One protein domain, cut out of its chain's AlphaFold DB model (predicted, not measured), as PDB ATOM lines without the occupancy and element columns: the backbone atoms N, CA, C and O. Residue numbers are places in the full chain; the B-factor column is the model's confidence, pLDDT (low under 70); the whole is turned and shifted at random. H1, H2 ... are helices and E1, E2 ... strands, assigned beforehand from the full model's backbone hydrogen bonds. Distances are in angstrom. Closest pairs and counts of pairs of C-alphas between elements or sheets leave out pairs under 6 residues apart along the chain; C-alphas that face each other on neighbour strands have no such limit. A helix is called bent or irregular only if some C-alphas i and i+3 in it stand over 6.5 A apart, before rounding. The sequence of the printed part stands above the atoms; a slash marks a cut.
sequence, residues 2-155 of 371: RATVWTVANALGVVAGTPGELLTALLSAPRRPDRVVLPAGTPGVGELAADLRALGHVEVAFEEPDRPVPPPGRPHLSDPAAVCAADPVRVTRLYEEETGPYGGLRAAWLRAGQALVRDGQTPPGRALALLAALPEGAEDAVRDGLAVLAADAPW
ATOM      1  N   ARG A   2     -43.064 -41.053  36.706       92.12
ATOM      2  CA  ARG A   2     -42.582 -40.977  35.318       92.12
ATOM      3  C   ARG A   2     -41.369 -41.855  35.037       92.12
ATOM      4  O   ARG A   2     -41.384 -42.562  34.043       92.12
ATOM      5  N   ALA A   3     -40.383 -41.879  35.936       89.06
ATOM      6  CA  ALA A   3     -39.193 -42.713  35.759       89.06
ATOM      7  C   ALA A   3     -39.549 -44.196  35.551       89.06
ATOM      8  O   ALA A   3     -39.058 -44.812  34.614       89.06
ATOM      9  N   THR A   4     -40.468 -44.742  36.356       90.81
ATOM     10  CA  THR A   4     -40.939 -46.125  36.201       90.81
ATOM     11  C   THR A   4     -41.639 -46.335  34.861       90.81
ATOM     12  O   THR A   4     -41.340 -47.302  34.169       90.81
ATOM     13  N   VAL A   5     -42.538 -45.426  34.464       93.19
ATOM     14  CA  VAL A   5     -43.230 -45.509  33.164       93.19
ATOM     15  C   VAL A   5     -42.229 -45.503  32.013       93.19
ATOM     16  O   VAL A   5     -42.345 -46.322  31.109       93.19
ATOM     17  N   TRP A   6     -41.238 -44.616  32.054       94.19
ATOM     18  CA  TRP A   6     -40.220 -44.498  31.015       94.19
ATOM     19  C   TRP A   6     -39.341 -45.742  30.915       94.19
ATOM     20  O   TRP A   6     -39.086 -46.216  29.811       94.19
ATOM     21  N   THR A   7     -38.916 -46.310  32.048       91.38
ATOM     22  CA  THR A   7     -38.166 -47.573  32.069       91.38
ATOM     23  C   THR A   7     -38.989 -48.713  31.466       91.38
ATOM     24  O   THR A   7     -38.489 -49.452  30.620       91.38
ATOM     25  N   VAL A   8     -40.274 -48.816  31.823       91.81
ATOM     26  CA  VAL A   8     -41.183 -49.834  31.269       91.81
ATOM     27  C   VAL A   8     -41.410 -49.627  29.773       91.81
ATOM     28  O   VAL A   8     -41.290 -50.574  29.002       91.81
ATOM     29  N   ALA A   9     -41.688 -48.396  29.337       93.00
ATOM     30  CA  ALA A   9     -41.854 -48.066  27.923       93.00
ATOM     31  C   ALA A   9     -40.599 -48.427  27.117       93.00
ATOM     32  O   ALA A   9     -40.690 -48.993  26.025       93.00
ATOM     33  N   ASN A  10     -39.418 -48.173  27.689       92.31
ATOM     34  CA  ASN A  10     -38.149 -48.529  27.081       92.31
ATOM     35  C   ASN A  10     -37.972 -50.044  26.934       92.31
ATOM     36  O   ASN A  10     -37.603 -50.481  25.841       92.31
ATOM     37  N   ALA A  11     -38.273 -50.812  27.986       89.94
ATOM     38  CA  ALA A  11     -38.209 -52.273  27.987       89.94
ATOM     39  C   ALA A  11     -39.190 -52.903  26.984       89.94
ATOM     40  O   ALA A  11     -38.851 -53.869  26.309       89.94
ATOM     41  N   LEU A  12     -40.378 -52.309  26.834       90.44
ATOM     42  CA  LEU A  12     -41.424 -52.765  25.913       90.44
ATOM     43  C   LEU A  12     -41.267 -52.223  24.483       90.44
ATOM     44  O   LEU A  12     -42.071 -52.529  23.605       90.44
ATOM     45  N   GLY A  13     -40.250 -51.398  24.220       90.69
ATOM     46  CA  GLY A  13     -40.002 -50.871  22.879       90.69
ATOM     47  C   GLY A  13     -41.091 -49.926  22.364       90.69
ATOM     48  O   GLY A  13     -41.339 -49.887  21.158       90.69
ATOM     49  N   VAL A  14     -41.731 -49.173  23.259       93.56
ATOM     50  CA  VAL A  14     -42.755 -48.169  22.938       93.56
ATOM     51  C   VAL A  14     -42.339 -46.775  23.417       93.56
ATOM     52  O   VAL A  14     -41.313 -46.603  24.082       93.56
ATOM     53  N   VAL A  15     -43.119 -45.759  23.048       94.94
ATOM     54  CA  VAL A  15     -42.944 -44.384  23.527       94.94
ATOM     55  C   VAL A  15     -44.125 -43.965  24.381       94.94
ATOM     56  O   VAL A  15     -45.252 -43.945  23.891       94.94
ATOM     57  N   ALA A  16     -43.860 -43.627  25.643       94.19
ATOM     58  CA  ALA A  16     -44.869 -43.142  26.572       94.19
ATOM     59  C   ALA A  16     -44.264 -42.308  27.707       94.19
ATOM     60  O   ALA A  16     -43.280 -42.695  28.337       94.19
ATOM     61  N   GLY A  17     -44.898 -41.178  28.007       91.81
ATOM     62  CA  GLY A  17     -44.560 -40.284  29.108       91.81
ATOM     63  C   GLY A  17     -45.395 -40.499  30.375       91.81
ATOM     64  O   GLY A  17     -44.980 -40.071  31.456       91.81
ATOM     65  N   THR A  18     -46.555 -41.152  30.252       93.19
ATOM     66  CA  THR A  18     -47.536 -41.379  31.327       93.19
ATOM     67  C   THR A  18     -48.101 -42.809  31.296       93.19
ATOM     68  O   THR A  18     -48.008 -43.472  30.262       93.19
ATOM     69  N   PRO A  19     -48.709 -43.314  32.392       92.75
ATOM     70  CA  PRO A  19     -49.334 -44.640  32.390       92.75
ATOM     71  C   PRO A  19     -50.407 -44.797  31.301       92.75
ATOM     72  O   PRO A  19     -50.431 -45.801  30.598       92.75
ATOM     73  N   GLY A  20     -51.247 -43.776  31.095       93.25
ATOM     74  CA  GLY A  20     -52.283 -43.806  30.059       93.25
ATOM     75  C   GLY A  20     -51.714 -43.851  28.637       93.25
ATOM     76  O   GLY A  20     -52.209 -44.601  27.791       93.25
ATOM     77  N   GLU A  21     -50.639 -43.101  28.373       93.81
ATOM     78  CA  GLU A  21     -49.916 -43.178  27.096       93.81
ATOM     79  C   GLU A  21     -49.290 -44.555  26.886       93.81
ATOM     80  O   GLU A  21     -49.372 -45.091  25.783       93.81
ATOM     81  N   LEU A  22     -48.727 -45.155  27.938       94.06
ATOM     82  CA  LEU A  22     -48.126 -46.485  27.881       94.06
ATOM     83  C   LEU A  22     -49.162 -47.539  27.492       94.06
ATOM     84  O   LEU A  22     -48.946 -48.290  26.543       94.06
ATOM     85  N   LEU A  23     -50.319 -47.549  28.157       92.88
ATOM     86  CA  LEU A  23     -51.405 -48.473  27.824       92.88
ATOM     87  C   LEU A  23     -51.910 -48.256  26.392       92.88
ATOM     88  O   LEU A  23     -52.077 -49.214  25.641       92.88
ATOM     89  N   THR A  24     -52.083 -47.000  25.974       92.44
ATOM     90  CA  THR A  24     -52.516 -46.662  24.606       92.44
ATOM     91  C   THR A  24     -51.509 -47.136  23.553       92.44
ATOM     92  O   THR A  24     -51.898 -47.686  22.515       92.44
ATOM     93  N   ALA A  25     -50.213 -46.954  23.817       91.38
ATOM     94  CA  ALA A  25     -49.142 -47.392  22.934       91.38
ATOM     95  C   ALA A  25     -49.112 -48.923  22.810       91.38
ATOM     96  O   ALA A  25     -49.038 -49.436  21.694       91.38
ATOM     97  N   LEU A  26     -49.257 -49.650  23.921       90.75
ATOM     98  CA  LEU A  26     -49.264 -51.117  23.937       90.75
ATOM     99  C   LEU A  26     -50.492 -51.714  23.242       90.75
ATOM    100  O   LEU A  26     -50.370 -52.705  22.529       90.75
ATOM    101  N   LEU A  27     -51.661 -51.080  23.362       89.44
ATOM    102  CA  LEU A  27     -52.863 -51.488  22.622       89.44
ATOM    103  C   LEU A  27     -52.697 -51.369  21.099       89.44
ATOM    104  O   LEU A  27     -53.359 -52.085  20.348       89.44
ATOM    105  N   SER A  28     -51.825 -50.464  20.652       82.94
ATOM    106  CA  SER A  28     -51.545 -50.215  19.233       82.94
ATOM    107  C   SER A  28     -50.326 -50.987  18.715       82.94
ATOM    108  O   SER A  28     -50.138 -51.096  17.501       82.94
ATOM    109  N   ALA A  29     -49.484 -51.495  19.615       81.81
ATOM    110  CA  ALA A  29     -48.265 -52.212  19.283       81.81
ATOM    111  C   ALA A  29     -48.559 -53.668  18.868       81.81
ATOM    112  O   ALA A  29     -49.575 -54.250  19.260       81.81
ATOM    113  N   PRO A  30     -47.675 -54.298  18.074       73.19
ATOM    114  CA  PRO A  30     -47.741 -55.735  17.842       73.19
ATOM    115  C   PRO A  30     -47.667 -56.490  19.173       73.19
ATOM    116  O   PRO A  30     -46.748 -56.258  19.954       73.19
ATOM    117  N   ARG A  31     -48.595 -57.424  19.414       77.69
ATOM    118  CA  ARG A  31     -48.577 -58.246  20.631       77.69
ATOM    119  C   ARG A  31     -47.349 -59.146  20.645       77.69
ATOM    120  O   ARG A  31     -47.159 -59.940  19.721       77.69
ATOM    121  N   ARG A  32     -46.557 -59.052  21.708       74.06
ATOM    122  CA  ARG A  32     -45.422 -59.932  21.980       74.06
ATOM    123  C   ARG A  32     -45.459 -60.348  23.448       74.06
ATOM    124  O   ARG A  32     -45.983 -59.593  24.261       74.06
ATOM    125  N   PRO A  33     -45.006 -61.568  23.781       67.69
ATOM    126  CA  PRO A  33     -44.803 -61.940  25.169       67.69
ATOM    127  C   PRO A  33     -43.637 -61.112  25.698       67.69
ATOM    128  O   PRO A  33     -42.480 -61.386  25.381       67.69
ATOM    129  N   ASP A  34     -43.963 -60.088  26.471       82.56
ATOM    130  CA  ASP A  34     -42.977 -59.176  27.022       82.56
ATOM    131  C   ASP A  34     -42.925 -59.339  28.535       82.56
ATOM    132  O   ASP A  34     -43.959 -59.444  29.196       82.56
ATOM    133  N   ARG A  35     -41.718 -59.346  29.098       88.00
ATOM    134  CA  ARG A  35     -41.518 -59.361  30.545       88.00
ATOM    135  C   ARG A  35     -40.930 -58.036  30.987       88.00
ATOM    136  O   ARG A  35     -39.913 -57.598  30.457       88.00
ATOM    137  N   VAL A  36     -41.548 -57.433  31.994       90.56
ATOM    138  CA  VAL A  36     -41.063 -56.205  32.625       90.56
ATOM    139  C   VAL A  36     -40.844 -56.428  34.108       90.56
ATOM    140  O   VAL A  36     -41.594 -57.149  34.770       90.56
ATOM    141  N   VAL A  37     -39.798 -55.797  34.627       88.81
ATOM    142  CA  VAL A  37     -39.489 -55.793  36.051       88.81
ATOM    143  C   VAL A  37     -39.753 -54.388  36.581       88.81
ATOM    144  O   VAL A  37     -39.294 -53.405  36.002       88.81
ATOM    145  N   LEU A  38     -40.561 -54.291  37.635       88.38
ATOM    146  CA  LEU A  38     -40.957 -53.027  38.245       88.38
ATOM    147  C   LEU A  38     -40.247 -52.819  39.589       88.38
ATOM    148  O   LEU A  38     -40.162 -53.766  40.374       88.38
ATOM    149  N   PRO A  39     -39.825 -51.588  39.921       84.00
ATOM    150  CA  PRO A  39     -39.214 -51.300  41.210       84.00
ATOM    151  C   PRO A  39     -40.250 -51.432  42.331       84.00
ATOM    152  O   PRO A  39     -41.287 -50.756  42.329       84.00
ATOM    153  N   ALA A  40     -39.969 -52.291  43.312       79.31
ATOM    154  CA  ALA A  40     -40.824 -52.449  44.484       79.31
ATOM    155  C   ALA A  40     -40.892 -51.149  45.316       79.31
ATOM    156  O   ALA A  40     -39.971 -50.334  45.324       79.31
ATOM    157  N   GLY A  41     -42.008 -50.930  46.018       76.50
ATOM    158  CA  GLY A  41     -42.146 -49.834  46.993       76.50
ATOM    159  C   GLY A  41     -42.321 -48.420  46.421       76.50
ATOM    160  O   GLY A  41     -42.439 -47.472  47.192       76.50
ATOM    161  N   THR A  42     -42.382 -48.244  45.096       79.94
ATOM    162  CA  THR A  42     -42.685 -46.935  44.489       79.94
ATOM    163  C   THR A  42     -44.211 -46.698  44.454       79.94
ATOM    164  O   THR A  42     -44.945 -47.573  43.982       79.94
ATOM    165  N   PRO A  43     -44.725 -45.536  44.913       82.69
ATOM    166  CA  PRO A  43     -46.158 -45.232  44.872       82.69
ATOM    167  C   PRO A  43     -46.746 -45.340  43.456       82.69
ATOM    168  O   PRO A  43     -46.135 -44.879  42.495       82.69
ATOM    169  N   GLY A  44     -47.932 -45.944  43.329       85.06
ATOM    170  CA  GLY A  44     -48.638 -46.120  42.048       85.06
ATOM    171  C   GLY A  44     -48.174 -47.309  41.192       85.06
ATOM    172  O   GLY A  44     -48.859 -47.683  40.242       85.06
ATOM    173  N   VAL A  45     -47.065 -47.974  41.537       88.75
ATOM    174  CA  VAL A  45     -46.559 -49.117  40.751       88.75
ATOM    175  C   VAL A  45     -47.486 -50.333  40.819       88.75
ATOM    176  O   VAL A  45     -47.579 -51.071  39.845       88.75
ATOM    177  N   GLY A  46     -48.210 -50.529  41.926       89.94
ATOM    178  CA  GLY A  46     -49.185 -51.617  42.050       89.94
ATOM    179  C   GLY A  46     -50.341 -51.517  41.047       89.94
ATOM    180  O   GLY A  46     -50.704 -52.523  40.444       89.94
ATOM    181  N   GLU A  47     -50.866 -50.308  40.828       92.00
ATOM    182  CA  GLU A  47     -51.927 -50.031  39.848       92.00
ATOM    183  C   GLU A  47     -51.410 -50.227  38.420       92.00
ATOM    184  O   GLU A  47     -51.972 -51.021  37.670       92.00
ATOM    185  N   LEU A  48     -50.246 -49.645  38.094       92.81
ATOM    186  CA  LEU A  48     -49.595 -49.869  36.799       92.81
ATOM    187  C   LEU A  48     -49.361 -51.367  36.529       92.81
ATOM    188  O   LEU A  48     -49.574 -51.848  35.419       92.81
ATOM    189  N   ALA A  49     -48.931 -52.123  37.541       92.94
ATOM    190  CA  ALA A  49     -48.713 -53.559  37.418       92.94
ATOM    191  C   ALA A  49     -50.018 -54.332  37.161       92.94
ATOM    192  O   ALA A  49     -49.992 -55.350  36.469       92.94
ATOM    193  N   ALA A  50     -51.142 -53.893  37.730       93.62
ATOM    194  CA  ALA A  50     -52.452 -54.482  37.467       93.62
ATOM    195  C   ALA A  50     -52.907 -54.189  36.029       93.62
ATOM    196  O   ALA A  50     -53.282 -55.121  35.317       93.62
ATOM    197  N   ASP A  51     -52.770 -52.940  35.578       94.12
ATOM    198  CA  ASP A  51     -53.141 -52.522  34.223       94.12
ATOM    199  C   ASP A  51     -52.322 -53.250  33.150       94.12
ATOM    200  O   ASP A  51     -52.872 -53.753  32.170       94.12
ATOM    201  N   LEU A  52     -51.005 -53.376  33.351       92.69
ATOM    202  CA  LEU A  52     -50.132 -54.113  32.433       92.69
ATOM    203  C   LEU A  52     -50.512 -55.597  32.360       92.69
ATOM    204  O   LEU A  52     -50.600 -56.152  31.265       92.69
ATOM    205  N   ARG A  53     -50.804 -56.239  33.500       93.31
ATOM    206  CA  ARG A  53     -51.268 -57.639  33.518       93.31
ATOM    207  C   ARG A  53     -52.622 -57.804  32.828       93.31
ATOM    208  O   ARG A  53     -52.837 -58.821  32.170       93.31
ATOM    209  N   ALA A  54     -53.511 -56.813  32.921       93.50
ATOM    210  CA  ALA A  54     -54.821 -56.843  32.273       93.50
ATOM    211  C   ALA A  54     -54.736 -56.884  30.733       93.50
ATOM    212  O   ALA A  54     -55.669 -57.352  30.083       93.50
ATOM    213  N   LEU A  55     -53.605 -56.476  30.138       89.69
ATOM    214  CA  LEU A  55     -53.355 -56.624  28.700       89.69
ATOM    215  C   LEU A  55     -53.198 -58.095  28.259       89.69
ATOM    216  O   LEU A  55     -53.309 -58.395  27.066       89.69
ATOM    217  N   GLY A  56     -52.916 -59.013  29.191       88.75
ATOM    218  CA  GLY A  56     -52.870 -60.463  28.968       88.75
ATOM    219  C   GLY A  56     -51.642 -60.999  28.222       88.75
ATOM    220  O   GLY A  56     -51.545 -62.204  28.015       88.75
ATOM    221  N   HIS A  57     -50.710 -60.135  27.809       87.44
ATOM    222  CA  HIS A  57     -49.479 -60.513  27.097       87.44
ATOM    223  C   HIS A  57     -48.202 -59.913  27.708       87.44
ATOM    224  O   HIS A  57     -47.115 -60.148  27.188       87.44
ATOM    225  N   VAL A  58     -48.332 -59.173  28.815       90.56
ATOM    226  CA  VAL A  58     -47.209 -58.588  29.555       90.56
ATOM    227  C   VAL A  58     -47.062 -59.310  30.891       90.56
ATOM    228  O   VAL A  58     -47.945 -59.253  31.751       90.56
ATOM    229  N   GLU A  59     -45.937 -59.990  31.074       91.00
ATOM    230  CA  GLU A  59     -45.539 -60.577  32.348       91.00
ATOM    231  C   GLU A  59     -44.885 -59.500  33.221       91.00
ATOM    232  O   GLU A  59     -43.945 -58.821  32.807       91.00
ATOM    233  N   VAL A  60     -45.375 -59.342  34.451       92.44
ATOM    234  CA  VAL A  60     -44.891 -58.309  35.372       92.44
ATOM    235  C   VAL A  60     -44.271 -58.950  36.606       92.44
ATOM    236  O   VAL A  60     -44.983 -59.535  37.432       92.44
ATOM    237  N   ALA A  61     -42.961 -58.765  36.749       91.94
ATOM    238  CA  ALA A  61     -42.182 -59.096  37.935       91.94
ATOM    239  C   ALA A  61     -41.842 -57.829  38.739       91.94
ATOM    240  O   ALA A  61     -41.957 -56.711  38.236       91.94
ATOM    241  N   PHE A  62     -41.409 -58.007  39.984       88.75
ATOM    242  CA  PHE A  62     -40.901 -56.924  40.821       88.75
ATOM    243  C   PHE A  62     -39.417 -57.145  41.108       88.75
ATOM    244  O   PHE A  62     -38.997 -58.285  41.297       88.75
ATOM    245  N   GLU A  63     -38.642 -56.064  41.117       84.75
ATOM    246  CA  GLU A  63     -37.255 -56.074  41.580       84.75
ATOM    247  C   GLU A  63     -37.206 -56.519  43.044       84.75
ATOM    248  O   GLU A  63     -37.999 -56.063  43.875       84.75
ATOM    249  N   GLU A  64     -36.260 -57.401  43.358       73.81
ATOM    250  CA  GLU A  64     -35.910 -57.682  44.745       73.81
ATOM    251  C   GLU A  64     -35.205 -56.455  45.341       73.81
ATOM    252  O   GLU A  64     -34.464 -55.770  44.633       73.81
ATOM    253  N   PRO A  65     -35.446 -56.132  46.624       61.44
ATOM    254  CA  PRO A  65     -34.828 -54.975  47.252       61.44
ATOM    255  C   PRO A  65     -33.309 -55.145  47.262       61.44
ATOM    256  O   PRO A  65     -32.768 -55.988  47.980       61.44
ATOM    257  N   ASP A  66     -32.634 -54.329  46.460       61.62
ATOM    258  CA  ASP A  66     -31.182 -54.332  46.386       61.62
ATOM    259  C   ASP A  66     -30.565 -53.790  47.688       61.62
ATOM    260  O   ASP A  66     -31.196 -53.048  48.456       61.62
ATOM    261  N   ARG A  67     -29.312 -54.162  47.964       59.84
ATOM    262  CA  ARG A  67     -28.611 -53.696  49.170       59.84
ATOM    263  C   ARG A  67     -28.429 -52.174  49.067       59.84
ATOM    264  O   ARG A  67     -27.955 -51.710  48.034       59.84
ATOM    265  N   PRO A  68     -28.755 -51.380  50.105       57.56
ATOM    266  CA  PRO A  68     -28.694 -49.927  50.004       57.56
ATOM    267  C   PRO A  68     -27.269 -49.466  49.684       57.56
ATOM    268  O   PRO A  68     -26.373 -49.525  50.527       57.56
ATOM    269  N   VAL A  69     -27.066 -48.999  48.452       62.38
ATOM    270  CA  VAL A  69     -25.878 -48.241  48.066       62.38
ATOM    271  C   VAL A  69     -26.046 -46.839  48.659       62.38
ATOM    272  O   VAL A  69     -27.120 -46.246  48.500       62.38
ATOM    273  N   PRO A  70     -25.046 -46.296  49.379       59.84
ATOM    274  CA  PRO A  70     -25.141 -44.948  49.923       59.84
ATOM    275  C   PRO A  70     -25.472 -43.968  48.791       59.84
ATOM    276  O   PRO A  70     -24.830 -44.020  47.736       59.84
ATOM    277  N   PRO A  71     -26.486 -43.104  48.968       60.84
ATOM    278  CA  PRO A  71     -26.932 -42.254  47.884       60.84
ATOM    279  C   PRO A  71     -25.786 -41.313  47.498       60.84
ATOM    280  O   PRO A  71     -25.200 -40.679  48.381       60.84
ATOM    281  N   PRO A  72     -25.460 -41.179  46.201       68.38
ATOM    282  CA  PRO A  72     -24.509 -40.167  45.768       68.38
ATOM    283  C   PRO A  72     -24.978 -38.771  46.210       68.38
ATOM    284  O   PRO A  72     -26.158 -38.554  46.515       68.38
ATOM    285  N   GLY A  73     -24.075 -37.788  46.216       79.31
ATOM    286  CA  GLY A  73     -24.433 -36.391  46.493       79.31
ATOM    287  C   GLY A  73     -25.627 -35.933  45.644       79.31
ATOM    288  O   GLY A  73     -25.832 -36.423  44.532       79.31
ATOM    289  N   ARG A  74     -26.481 -35.061  46.189       88.56
ATOM    290  CA  ARG A  74     -27.646 -34.532  45.462       88.56
ATOM    291  C   ARG A  74     -27.163 -33.750  44.228       88.56
ATOM    292  O   ARG A  74     -26.343 -32.851  44.407       88.56
ATOM    293  N   PRO A  75     -27.638 -34.060  43.006       92.38
ATOM    294  CA  PRO A  75     -27.221 -33.325  41.817       92.38
ATOM    295  C   PRO A  75     -27.746 -31.884  41.854       92.38
ATOM    296  O   PRO A  75     -28.847 -31.625  42.347       92.38
ATOM    297  N   HIS A  76     -26.963 -30.952  41.312       94.44
ATOM    298  CA  HIS A  76     -27.362 -29.555  41.180       94.44
ATOM    299  C   HIS A  76     -28.318 -29.397  39.989       94.44
ATOM    300  O   HIS A  76     -27.903 -29.433  38.836       94.44
ATOM    301  N   LEU A  77     -29.613 -29.237  40.267       95.50
ATOM    302  CA  LEU A  77     -30.682 -29.319  39.259       95.50
ATOM    303  C   LEU A  77     -30.719 -28.163  38.245       95.50
ATOM    304  O   LEU A  77     -31.419 -28.274  37.240       95.50
ATOM    305  N   SER A  78     -29.995 -27.072  38.499       95.69
ATOM    306  CA  SER A  78     -29.837 -25.957  37.553       95.69
ATOM    307  C   SER A  78     -28.549 -26.049  36.730       95.69
ATOM    308  O   SER A  78     -28.335 -25.210  35.866       95.69
ATOM    309  N   ASP A  79     -27.672 -27.024  37.005       96.81
ATOM    310  CA  ASP A  79     -26.428 -27.215  36.253       96.81
ATOM    311  C   ASP A  79     -26.615 -28.311  35.186       96.81
ATOM    312  O   ASP A  79     -26.828 -29.478  35.544       96.81
ATOM    313  N   PRO A  80     -26.521 -27.980  33.881       97.62
ATOM    314  CA  PRO A  80     -26.674 -28.962  32.813       97.62
ATOM    315  C   PRO A  80     -25.651 -30.103  32.900       97.62
ATOM    316  O   PRO A  80     -25.999 -31.242  32.583       97.62
ATOM    317  N   ALA A  81     -24.421 -29.845  33.363       97.50
ATOM    318  CA  ALA A  81     -23.386 -30.873  33.472       97.50
ATOM    319  C   ALA A  81     -23.718 -31.883  34.580       97.50
ATOM    320  O   ALA A  81     -23.728 -33.093  34.330       97.50
ATOM    321  N   ALA A  82     -24.074 -31.399  35.776       96.38
ATOM    322  CA  ALA A  82     -24.522 -32.249  36.878       96.38
ATOM    323  C   ALA A  82     -25.752 -33.091  36.498       96.38
ATOM    324  O   ALA A  82     -25.799 -34.287  36.792       96.38
ATOM    325  N   VAL A  83     -26.727 -32.490  35.809       96.69
ATOM    326  CA  VAL A  83     -27.951 -33.164  35.352       96.69
ATOM    327  C   VAL A  83     -27.649 -34.255  34.316       96.69
ATOM    328  O   VAL A  83     -28.179 -35.362  34.420       96.69
ATOM    329  N   CYS A  84     -26.753 -33.997  33.356       97.06
ATOM    330  CA  CYS A  84     -26.360 -34.980  32.339       97.06
ATOM    331  C   CYS A  84     -25.476 -36.113  32.880       97.06
ATOM    332  O   CYS A  84     -25.400 -37.166  32.246       97.06
ATOM    333  N   ALA A  85     -24.788 -35.923  34.007       95.25
ATOM    334  CA  ALA A  85     -23.927 -36.941  34.614       95.25
ATOM    335  C   ALA A  85     -24.660 -37.820  35.643       95.25
ATOM    336  O   ALA A  85     -24.298 -38.980  35.829       95.25
ATOM    337  N   ALA A  86     -25.693 -37.289  36.300       94.44
ATOM    338  CA  ALA A  86     -26.395 -37.963  37.387       94.44
ATOM    339  C   ALA A  86     -27.209 -39.194  36.940       94.44
ATOM    340  O   ALA A  86     -27.473 -39.412  35.758       94.44
ATOM    341  N   ASP A  87     -27.651 -39.994  37.912       92.25
ATOM    342  CA  ASP A  87     -28.653 -41.043  37.695       92.25
ATOM    343  C   ASP A  87     -29.971 -40.412  37.192       92.25
ATOM    344  O   ASP A  87     -30.562 -39.576  37.894       92.25
ATOM    345  N   PRO A  88     -30.455 -40.791  35.993       93.31
ATOM    346  CA  PRO A  88     -31.628 -40.164  35.407       93.31
ATOM    347  C   PRO A  88     -32.930 -40.509  36.149       93.31
ATOM    348  O   PRO A  88     -33.857 -39.693  36.158       93.31
ATOM    349  N   VAL A  89     -33.018 -41.653  36.838       89.62
ATOM    350  CA  VAL A  89     -34.184 -41.986  37.677       89.62
ATOM    351  C   VAL A  89     -34.270 -41.011  38.849       89.62
ATOM    352  O   VAL A  89     -35.345 -40.488  39.155       89.62
ATOM    353  N   ARG A  90     -33.127 -40.699  39.465       91.00
ATOM    354  CA  ARG A  90     -33.047 -39.752  40.580       91.00
ATOM    355  C   ARG A  90     -33.349 -38.315  40.164       91.00
ATOM    356  O   ARG A  90     -34.125 -37.655  40.850       91.00
ATOM    357  N   VAL A  91     -32.776 -37.837  39.057       95.00
ATOM    358  CA  VAL A  91     -33.081 -36.493  38.527       95.00
ATOM    359  C   VAL A  91     -34.573 -36.363  38.218       95.00
ATOM    360  O   VAL A  91     -35.191 -35.363  38.575       95.00
ATOM    361  N   THR A  92     -35.179 -37.404  37.637       94.25
ATOM    362  CA  THR A  92     -36.618 -37.419  37.343       94.25
ATOM    363  C   THR A  92     -37.462 -37.268  38.605       94.25
ATOM    364  O   THR A  92     -38.369 -36.442  38.612       94.25
ATOM    365  N   ARG A  93     -37.154 -38.006  39.683       91.44
ATOM    366  CA  ARG A  93     -37.866 -37.871  40.969       91.44
ATOM    367  C   ARG A  93     -37.750 -36.455  41.535       91.44
ATOM    368  O   ARG A  93     -38.762 -35.857  41.877       91.44
ATOM    369  N   LEU A  94     -36.542 -35.891  41.539       94.06
ATOM    370  CA  LEU A  94     -36.310 -34.533  42.036       94.06
ATOM    371  C   LEU A  94     -37.081 -33.475  41.228       94.06
ATOM    372  O   LEU A  94     -37.684 -32.585  41.812       94.06
ATOM    373  N   TYR A  95     -37.127 -33.585  39.896       95.12
ATOM    374  CA  TYR A  95     -37.941 -32.690  39.063       95.12
ATOM    375  C   TYR A  95     -39.457 -32.939  39.178       95.12
ATOM    376  O   TYR A  95     -40.244 -32.042  38.864       95.12
ATOM    377  N   GLU A  96     -39.905 -34.128  39.593       91.44
ATOM    378  CA  GLU A  96     -41.314 -34.377  39.934       91.44
ATOM    379  C   GLU A  96     -41.694 -33.705  41.265       91.44
ATOM    380  O   GLU A  96     -42.773 -33.124  41.357       91.44
ATOM    381  N   GLU A  97     -40.809 -33.759  42.262       91.44
ATOM    382  CA  GLU A  97     -41.022 -33.224  43.616       91.44
ATOM    383  C   GLU A  97     -40.866 -31.698  43.684       91.44
ATOM    384  O   GLU A  97     -41.628 -31.019  44.373       91.44
ATOM    385  N   GLU A  98     -39.895 -31.148  42.955       91.69
ATOM    386  CA  GLU A  98     -39.537 -29.738  43.022       91.69
ATOM    387  C   GLU A  98     -39.991 -28.984  41.771       91.69
ATOM    388  O   GLU A  98     -39.702 -29.345  40.623       91.69
ATOM    389  N   THR A  99     -40.720 -27.892  42.000       84.88
ATOM    390  CA  THR A  99     -41.192 -27.005  40.937       84.88
ATOM    391  C   THR A  99     -40.308 -25.765  40.896       84.88
ATOM    392  O   THR A  99     -40.271 -24.959  41.819       84.88
ATOM    393  N   GLY A 100     -39.554 -25.629  39.810       87.38
ATOM    394  CA  GLY A 100     -38.650 -24.512  39.572       87.38
ATOM    395  C   GLY A 100     -38.396 -24.345  38.074       87.38
ATOM    396  O   GLY A 100     -38.637 -25.283  37.305       87.38
ATOM    397  N   PRO A 101     -37.947 -23.159  37.631       83.62
ATOM    398  CA  PRO A 101     -37.671 -22.911  36.221       83.62
ATOM    399  C   PRO A 101     -36.411 -23.649  35.749       83.62
ATOM    400  O   PRO A 101     -36.393 -24.151  34.628       83.62
ATOM    401  N   TYR A 102     -35.381 -23.752  36.604       95.56
ATOM    402  CA  TYR A 102     -34.085 -24.397  36.323       95.56
ATOM    403  C   TYR A 102     -33.502 -24.009  34.947       95.56
ATOM    404  O   TYR A 102     -33.021 -24.869  34.210       95.56
ATOM    405  N   GLY A 103     -33.657 -22.742  34.544       94.31
ATOM    406  CA  GLY A 103     -33.264 -22.229  33.225       94.31
ATOM    407  C   GLY A 103     -33.882 -22.947  32.016       94.31
ATOM    408  O   GLY A 103     -33.370 -22.832  30.908       94.31
ATOM    409  N   GLY A 104     -34.967 -23.706  32.208       96.12
ATOM    410  CA  GLY A 104     -35.611 -24.543  31.191       96.12
ATOM    411  C   GLY A 104     -35.235 -26.030  31.253       96.12
ATOM    412  O   GLY A 104     -35.914 -26.840  30.617       96.12
ATOM    413  N   LEU A 105     -34.232 -26.427  32.053       97.44
ATOM    414  CA  LEU A 105     -33.753 -27.817  32.135       97.44
ATOM    415  C   LEU A 105     -34.836 -28.797  32.564       97.44
ATOM    416  O   LEU A 105     -34.937 -29.877  31.994       97.44
ATOM    417  N   ARG A 106     -35.682 -28.427  33.527       97.19
ATOM    418  CA  ARG A 106     -36.780 -29.294  33.972       97.19
ATOM    419  C   ARG A 106     -37.790 -29.553  32.859       97.19
ATOM    420  O   ARG A 106     -38.231 -30.686  32.689       97.19
ATOM    421  N   ALA A 107     -38.170 -28.515  32.113       95.62
ATOM    422  CA  ALA A 107     -39.096 -28.660  30.993       95.62
ATOM    423  C   ALA A 107     -38.488 -29.560  29.908       95.62
ATOM    424  O   ALA A 107     -39.136 -30.510  29.473       95.62
ATOM    425  N   ALA A 108     -37.219 -29.325  29.562       97.25
ATOM    426  CA  ALA A 108     -36.472 -30.158  28.625       97.25
ATOM    427  C   ALA A 108     -36.353 -31.611  29.097       97.25
ATOM    428  O   ALA A 108     -36.558 -32.530  28.313       97.25
ATOM    429  N   TRP A 109     -36.091 -31.829  30.387       97.62
ATOM    430  CA  TRP A 109     -35.974 -33.157  30.984       97.62
ATOM    431  C   TRP A 109     -37.278 -33.939  30.887       97.62
ATOM    432  O   TRP A 109     -37.293 -35.088  30.451       97.62
ATOM    433  N   LEU A 110     -38.395 -33.314  31.264       95.50
ATOM    434  CA  LEU A 110     -39.708 -33.954  31.219       95.50
ATOM    435  C   LEU A 110     -40.187 -34.207  29.782       95.50
ATOM    436  O   LEU A 110     -40.893 -35.189  29.563       95.50
ATOM    437  N   ARG A 111     -39.780 -33.359  28.828       95.50
ATOM    438  CA  ARG A 111     -40.075 -33.495  27.395       95.50
ATOM    439  C   ARG A 111     -39.220 -34.580  26.724       95.50
ATOM    440  O   ARG A 111     -39.763 -35.448  26.050       95.50
ATOM    441  N   ALA A 112     -37.904 -34.589  26.953       96.81
ATOM    442  CA  ALA A 112     -37.000 -35.637  26.463       96.81
ATOM    443  C   ALA A 112     -37.300 -37.003  27.109       96.81
ATOM    444  O   ALA A 112     -37.130 -38.056  26.489       96.81
ATOM    445  N   GLY A 113     -37.775 -36.983  28.356       95.69
ATOM    446  CA  GLY A 113     -38.405 -38.099  29.040       95.69
ATOM    447  C   GLY A 113     -37.638 -39.407  28.921       95.69
ATOM    448  O   GLY A 113     -36.480 -39.524  29.326       95.69
ATOM    449  N   GLN A 114     -38.284 -40.409  28.326       93.88
ATOM    450  CA  GLN A 114     -37.734 -41.756  28.245       93.88
ATOM    451  C   GLN A 114     -36.413 -41.875  27.472       93.88
ATOM    452  O   GLN A 114     -35.679 -42.845  27.680       93.88
ATOM    453  N   ALA A 115     -36.071 -40.904  26.613       95.88
ATOM    454  CA  ALA A 115     -34.778 -40.884  25.931       95.88
ATOM    455  C   ALA A 115     -33.602 -40.780  26.918       95.88
ATOM    456  O   ALA A 115     -32.501 -41.225  26.604       95.88
ATOM    457  N   LEU A 116     -33.831 -40.241  28.119       96.38
ATOM    458  CA  LEU A 116     -32.800 -40.002  29.130       96.38
ATOM    459  C   LEU A 116     -32.495 -41.227  30.005       96.38
ATOM    460  O   LEU A 116     -31.448 -41.255  30.647       96.38
ATOM    461  N   VAL A 117     -33.390 -42.222  30.030       91.81
ATOM    462  CA  VAL A 117     -33.309 -43.439  30.870       91.81
ATOM    463  C   VAL A 117     -33.112 -44.713  30.032       91.81
ATOM    464  O   VAL A 117     -33.587 -45.787  30.388       91.81
ATOM    465  N   ARG A 118     -32.477 -44.595  28.861       88.56
ATOM    466  CA  ARG A 118     -32.133 -45.740  28.001       88.56
ATOM    467  C   ARG A 118     -30.798 -46.352  28.416       88.56
ATOM    468  O   ARG A 118     -29.871 -45.630  28.780       88.56
ATOM    469  N   ASP A 119     -30.680 -47.664  28.252       84.62
ATOM    470  CA  ASP A 119     -29.399 -48.354  28.384       84.62
ATOM    471  C   ASP A 119     -28.386 -47.814  27.367       84.62
ATOM    472  O   ASP A 119     -28.727 -47.517  26.219       84.62
ATOM    473  N   GLY A 120     -27.133 -47.659  27.803       84.69
ATOM    474  CA  GLY A 120     -26.053 -47.111  26.975       84.69
ATOM    475  C   GLY A 120     -26.114 -45.595  26.759       84.69
ATOM    476  O   GLY A 120     -25.306 -45.060  26.003       84.69
ATOM    477  N   GLN A 121     -27.039 -44.887  27.414       90.44
ATOM    478  CA  GLN A 121     -27.120 -43.437  27.307       90.44
ATOM    479  C   GLN A 121     -25.917 -42.754  27.986       90.44
ATOM    480  O   GLN A 121     -25.568 -43.058  29.126       90.44
ATOM    481  N   THR A 122     -25.303 -41.792  27.294       94.62
ATOM    482  CA  THR A 122     -24.102 -41.074  27.754       94.62
ATOM    483  C   THR A 122     -24.428 -39.629  28.148       94.62
ATOM    484  O   THR A 122     -25.460 -39.100  27.726       94.62
ATOM    485  N   PRO A 123     -23.581 -38.938  28.936       96.00
ATOM    486  CA  PRO A 123     -23.781 -37.515  29.212       96.00
ATOM    487  C   PRO A 123     -23.891 -36.645  27.942       96.00
ATOM    488  O   PRO A 123     -24.844 -35.868  27.885       96.00
ATOM    489  N   PRO A 124     -23.061 -36.816  26.887       97.00
ATOM    490  CA  PRO A 124     -23.260 -36.103  25.620       97.00
ATOM    491  C   PRO A 124     -24.581 -36.442  24.921       97.00
ATOM    492  O   PRO A 124     -25.249 -35.558  24.386       97.00
ATOM    493  N   GLY A 125     -25.003 -37.712  24.958       96.75
ATOM    494  CA  GLY A 125     -26.292 -38.137  24.410       96.75
ATOM    495  C   GLY A 125     -27.487 -37.530  25.155       96.75
ATOM    496  O   GLY A 125     -28.447 -37.084  24.519       96.75
ATOM    497  N   ARG A 126     -27.411 -37.420  26.491       97.44
ATOM    498  CA  ARG A 126     -28.410 -36.697  27.302       97.44
ATOM    499  C   ARG A 126     -28.404 -35.211  27.001       97.44
ATOM    500  O   ARG A 126     -29.477 -34.652  26.811       97.44
ATOM    501  N   ALA A 127     -27.231 -34.595  26.902       98.38
ATOM    502  CA  ALA A 127     -27.116 -33.186  26.561       98.38
ATOM    503  C   ALA A 127     -27.754 -32.887  25.196       98.38
ATOM    504  O   ALA A 127     -28.531 -31.942  25.083       98.38
ATOM    505  N   LEU A 128     -27.524 -33.743  24.192       98.19
ATOM    506  CA  LEU A 128     -28.167 -33.639  22.881       98.19
ATOM    507  C   LEU A 128     -29.699 -33.763  22.968       98.19
ATOM    508  O   LEU A 128     -30.412 -32.952  22.377       98.19
ATOM    509  N   ALA A 129     -30.211 -34.758  23.699       97.88
ATOM    510  CA  ALA A 129     -31.653 -34.949  23.873       97.88
ATOM    511  C   ALA A 129     -32.306 -33.760  24.601       97.88
ATOM    512  O   ALA A 129     -33.372 -33.301  24.199       97.88
ATOM    513  N   LEU A 130     -31.644 -33.224  25.632       98.31
ATOM    514  CA  LEU A 130     -32.102 -32.043  26.363       98.31
ATOM    515  C   LEU A 130     -32.059 -30.786  25.495       98.31
ATOM    516  O   LEU A 130     -33.014 -30.020  25.516       98.31
ATOM    517  N   LEU A 131     -31.005 -30.591  24.696       97.88
ATOM    518  CA  LEU A 131     -30.897 -29.456  23.779       97.88
ATOM    519  C   LEU A 131     -32.017 -29.477  22.729       97.88
ATOM    520  O   LEU A 131     -32.627 -28.449  22.456       97.88
ATOM    521  N   ALA A 132     -32.337 -30.657  22.191       97.75
ATOM    522  CA  ALA A 132     -33.445 -30.851  21.256       97.75
ATOM    523  C   ALA A 132     -34.838 -30.688  21.895       97.75
ATOM    524  O   ALA A 132     -35.821 -30.458  21.191       97.75
ATOM    525  N   ALA A 133     -34.927 -30.818  23.219       97.50
ATOM    526  CA  ALA A 133     -36.150 -30.667  23.996       97.50
ATOM    527  C   ALA A 133     -36.225 -29.322  24.738       97.50
ATOM    528  O   ALA A 133     -37.176 -29.091  25.487       97.50
ATOM    529  N   LEU A 134     -35.248 -28.433  24.564       96.44
ATOM    530  CA  LEU A 134     -35.172 -27.172  25.289       96.44
ATOM    531  C   LEU A 134     -36.268 -26.206  24.792       96.44
ATOM    532  O   LEU A 134     -36.439 -26.068  23.581       96.44
ATOM    533  N   PRO A 135     -37.043 -25.556  25.682       94.94
ATOM    534  CA  PRO A 135     -38.044 -24.580  25.258       94.94
ATOM    535  C   PRO A 135     -37.384 -23.328  24.663       94.94
ATOM    536  O   PRO A 135     -36.254 -22.980  25.014       94.94
ATOM    537  N   GLU A 136     -38.112 -22.617  23.799       91.12
ATOM    538  CA  GLU A 136     -37.604 -21.412  23.120       91.12
ATOM    539  C   GLU A 136     -37.122 -20.349  24.126       91.12
ATOM    540  O   GLU A 136     -36.049 -19.775  23.957       91.12
ATOM    541  N   GLY A 137     -37.846 -20.172  25.237       91.75
ATOM    542  CA  GLY A 137     -37.514 -19.224  26.309       91.75
ATOM    543  C   GLY A 137     -36.491 -19.700  27.350       91.75
ATOM    544  O   GLY A 137     -36.403 -19.091  28.413       91.75
ATOM    545  N   ALA A 138     -35.769 -20.801  27.118       95.25
ATOM    546  CA  ALA A 138     -34.720 -21.247  28.039       95.25
ATOM    547  C   ALA A 138     -33.535 -20.271  28.100       95.25
ATOM    548  O   ALA A 138     -33.222 -19.598  27.114       95.25
ATOM    549  N   GLU A 139     -32.856 -20.250  29.249       97.31
ATOM    550  CA  GLU A 139     -31.688 -19.400  29.488       97.31
ATOM    551  C   GLU A 139     -30.533 -19.758  28.542       97.31
ATOM    552  O   GLU A 139     -30.204 -20.934  28.360       97.31
ATOM    553  N   ASP A 140     -29.874 -18.742  27.981       96.81
ATOM    554  CA  ASP A 140     -28.771 -18.941  27.033       96.81
ATOM    555  C   ASP A 140     -27.603 -19.711  27.654       96.81
ATOM    556  O   ASP A 140     -27.061 -20.612  27.024       96.81
ATOM    557  N   ALA A 141     -27.295 -19.478  28.934       97.00
ATOM    558  CA  ALA A 141     -26.249 -20.221  29.641       97.00
ATOM    559  C   ALA A 141     -26.528 -21.736  29.705       97.00
ATOM    560  O   ALA A 141     -25.609 -22.548  29.578       97.00
ATOM    561  N   VAL A 142     -27.796 -22.135  29.873       97.75
ATOM    562  CA  VAL A 142     -28.204 -23.547  29.837       97.75
ATOM    563  C   VAL A 142     -28.070 -24.101  28.421       97.75
ATOM    564  O   VAL A 142     -27.533 -25.194  28.239       97.75
ATOM    565  N   ARG A 143     -28.547 -23.351  27.420       97.31
ATOM    566  CA  ARG A 143     -28.482 -23.730  26.002       97.31
ATOM    567  C   ARG A 143     -27.041 -23.946  25.546       97.31
ATOM    568  O   ARG A 143     -26.727 -25.005  25.004       97.31
ATOM    569  N   ASP A 144     -26.169 -22.987  25.832       97.44
ATOM    570  CA  ASP A 144     -24.753 -23.025  25.478       97.44
ATOM    571  C   ASP A 144     -24.026 -24.146  26.230       97.44
ATOM    572  O   ASP A 144     -23.271 -24.912  25.630       97.44
ATOM    573  N   GLY A 145     -24.318 -24.321  27.525       98.06
ATOM    574  CA  GLY A 145     -23.766 -25.413  28.326       98.06
ATOM    575  C   GLY A 145     -24.127 -26.795  27.772       98.06
ATOM    576  O   GLY A 145     -23.258 -27.655  27.631       98.06
ATOM    577  N   LEU A 146     -25.392 -27.009  27.392       98.38
ATOM    578  CA  LEU A 146     -25.831 -28.252  26.750       98.38
ATOM    579  C   LEU A 146     -25.189 -28.450  25.372       98.38
ATOM    580  O   LEU A 146     -24.814 -29.573  25.044       98.38
ATOM    581  N   ALA A 147     -25.025 -27.388  24.578       97.62
ATOM    582  CA  ALA A 147     -24.365 -27.466  23.274       97.62
ATOM    583  C   ALA A 147     -22.896 -27.901  23.390       97.62
ATOM    584  O   ALA A 147     -22.450 -28.747  22.609       97.62
ATOM    585  N   VAL A 148     -22.173 -27.388  24.394       97.94
ATOM    586  CA  VAL A 148     -20.796 -27.803  24.709       97.94
ATOM    587  C   VAL A 148     -20.754 -29.260  25.169       97.94
ATOM    588  O   VAL A 148     -19.966 -30.044  24.652       97.94
ATOM    589  N   LEU A 149     -21.629 -29.660  26.097       98.25
ATOM    590  CA  LEU A 149     -21.680 -31.042  26.597       98.25
ATOM    591  C   LEU A 149     -22.063 -32.051  25.509       98.25
ATOM    592  O   LEU A 149     -21.627 -33.199  25.540       98.25
ATOM    593  N   ALA A 150     -22.871 -31.629  24.538       97.56
ATOM    594  CA  ALA A 150     -23.284 -32.452  23.417       97.56
ATOM    595  C   ALA A 150     -22.222 -32.543  22.312       97.56
ATOM    596  O   ALA A 150     -22.532 -33.141  21.289       97.56
ATOM    597  N   ALA A 151     -21.021 -31.962  22.448       95.06
ATOM    598  CA  ALA A 151     -20.010 -31.875  21.381       95.06
ATOM    599  C   ALA A 151     -19.604 -33.230  20.767       95.06
ATOM    600  O   ALA A 151     -19.404 -33.303  19.557       95.06
ATOM    601  N   ASP A 152     -19.597 -34.299  21.566       93.56
ATOM    602  CA  ASP A 152     -19.241 -35.654  21.116       93.56
ATOM    603  C   ASP A 152     -20.452 -36.481  20.644       93.56
ATOM    604  O   ASP A 152     -20.339 -37.658  20.305       93.56
ATOM    605  N   ALA A 153     -21.650 -35.892  20.633       94.56
ATOM    606  CA  ALA A 153     -22.840 -36.546  20.104       94.56
ATOM    607  C   ALA A 153     -22.832 -36.554  18.554       94.56
ATOM    608  O   ALA A 153     -22.245 -35.668  17.929       94.56
ATOM    609  N   PRO A 154     -23.544 -37.482  17.887       93.94
ATOM    610  CA  PRO A 154     -23.512 -37.600  16.420       93.94
ATOM    611  C   PRO A 154     -24.194 -36.440  15.664       93.94
ATOM    612  O   PRO A 154     -24.155 -36.377  14.429       93.94
ATOM    613  N   TRP A 155     -24.825 -35.512  16.389       97.06
ATOM    614  CA  TRP A 155     -25.657 -34.449  15.836       97.06
ATOM    615  C   TRP A 155     -25.350 -33.093  16.454       97.06
ATOM    616  O   TRP A 155     -25.094 -32.974  17.650       97.06
TER     617      TRP A 155
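What this domain is: This is residues 2 to 155 of the 371 residues of an uncharacterized protein of Streptomyces thermolilacinus SPC6 (UniProt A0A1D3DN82). Look for two lobes with H1 between them: in one, a small two-stranded sheet, E1 and E2, has H1 and H3 packed on it with H2 next to these helices, and in the other H4 to H8 cluster round the kinked H6. H1 joins the lobes by packing on H5 and H6, and the loop of residues 63 to 79 swings from one lobe to the other. The 154 printed residues hold eight named helices and two named strands in the order H1 H2 E1 H3 E2 H4 H5 H6 H7 H8; the sheet, E1 beside E2, is parallel, and the class is mostly helix. The whole is compact, with a radius of gyration of the C-alphas of 16.5 A and spans of 48 by 36 by 28 A.

Where its parts are: Start at C-alpha 34, (-42.977, -59.176, 27.022): E1 runs from there to 38, and E2 covers residues 58 to 62, each 13.0 A long. Between them is H3, residues 45 to 54; before them come H1, residues 2 to 11, and H2, residues 19 to 28. Find C-alpha 102 at (-34.085, -24.397, 36.323), where H6 begins, running 19.8 A to residue 117. Before it are H4, residues 80 to 85, and H5, residues 88 to 97; after it come H7, residues 123 to 132, and H8, residues 140 to 149, ending at (-21.680, -31.042, 26.597).

How they stand to each other: In the sheet, N 36 and O 59 are 2.9 A apart and N 59 and O 34 are 2.8 A apart, within hydrogen-bond range. E1, H3 and E2 form a strand-helix-strand unit, two parallel neighbours with a helix between, its crossover right-handed. The closest C-alphas of H3 and E2, Leu 52 and Val 58, are 6.1 A apart; those of H1 and E1, Val 8 and Val 36, 6.5 A. H2 only just touches H1, with 3 pairs of C-alphas within 8 A, closest Val 5 and Pro 19 at 6.2 A; it only just touches H3 likewise, with 3 pairs, closest Pro 19 and Leu 48 at 6.8 A. H1 touches H5, closest C-alphas Ala 3 and Val 89 at 5.4 A. The hub H6 touches H1 with residues 113 to 117 alone, closest Trp 6 and Gln 114 at 4.6 A. H6 is irregular, C-alphas 111 and 114 being 8.6 A apart, with a kink of 73 degrees near residue 111. It touches H7, closest Ala 108 and Leu 130 at 5.3 A. H7 and H8 form a helical hairpin, opposite ways at a steep tilt of 41 degrees, closest Ala 127 and Leu 146 at 5.1 A. H4 touches H7, closest Cys 84 and Pro 123 at 4.8 A. H2, E1, H3 and E2 are each apart from H5, H6, H7 and H8. Every O i to N i+4 pair is within hydrogen-bond range in H1, H2, H3, H4, H5, H7 and H8, but 6 of 12 in H6.

The domain as a whole: The two farthest C-alphas, Gly 56 and Ala 141, are 48.3 A apart. The printed part has no cut, and its long link is E2 to H4. Confidence is under 70 at residue 33 and residues 65 to 72; the mean pLDDT of the printed part is 90.4.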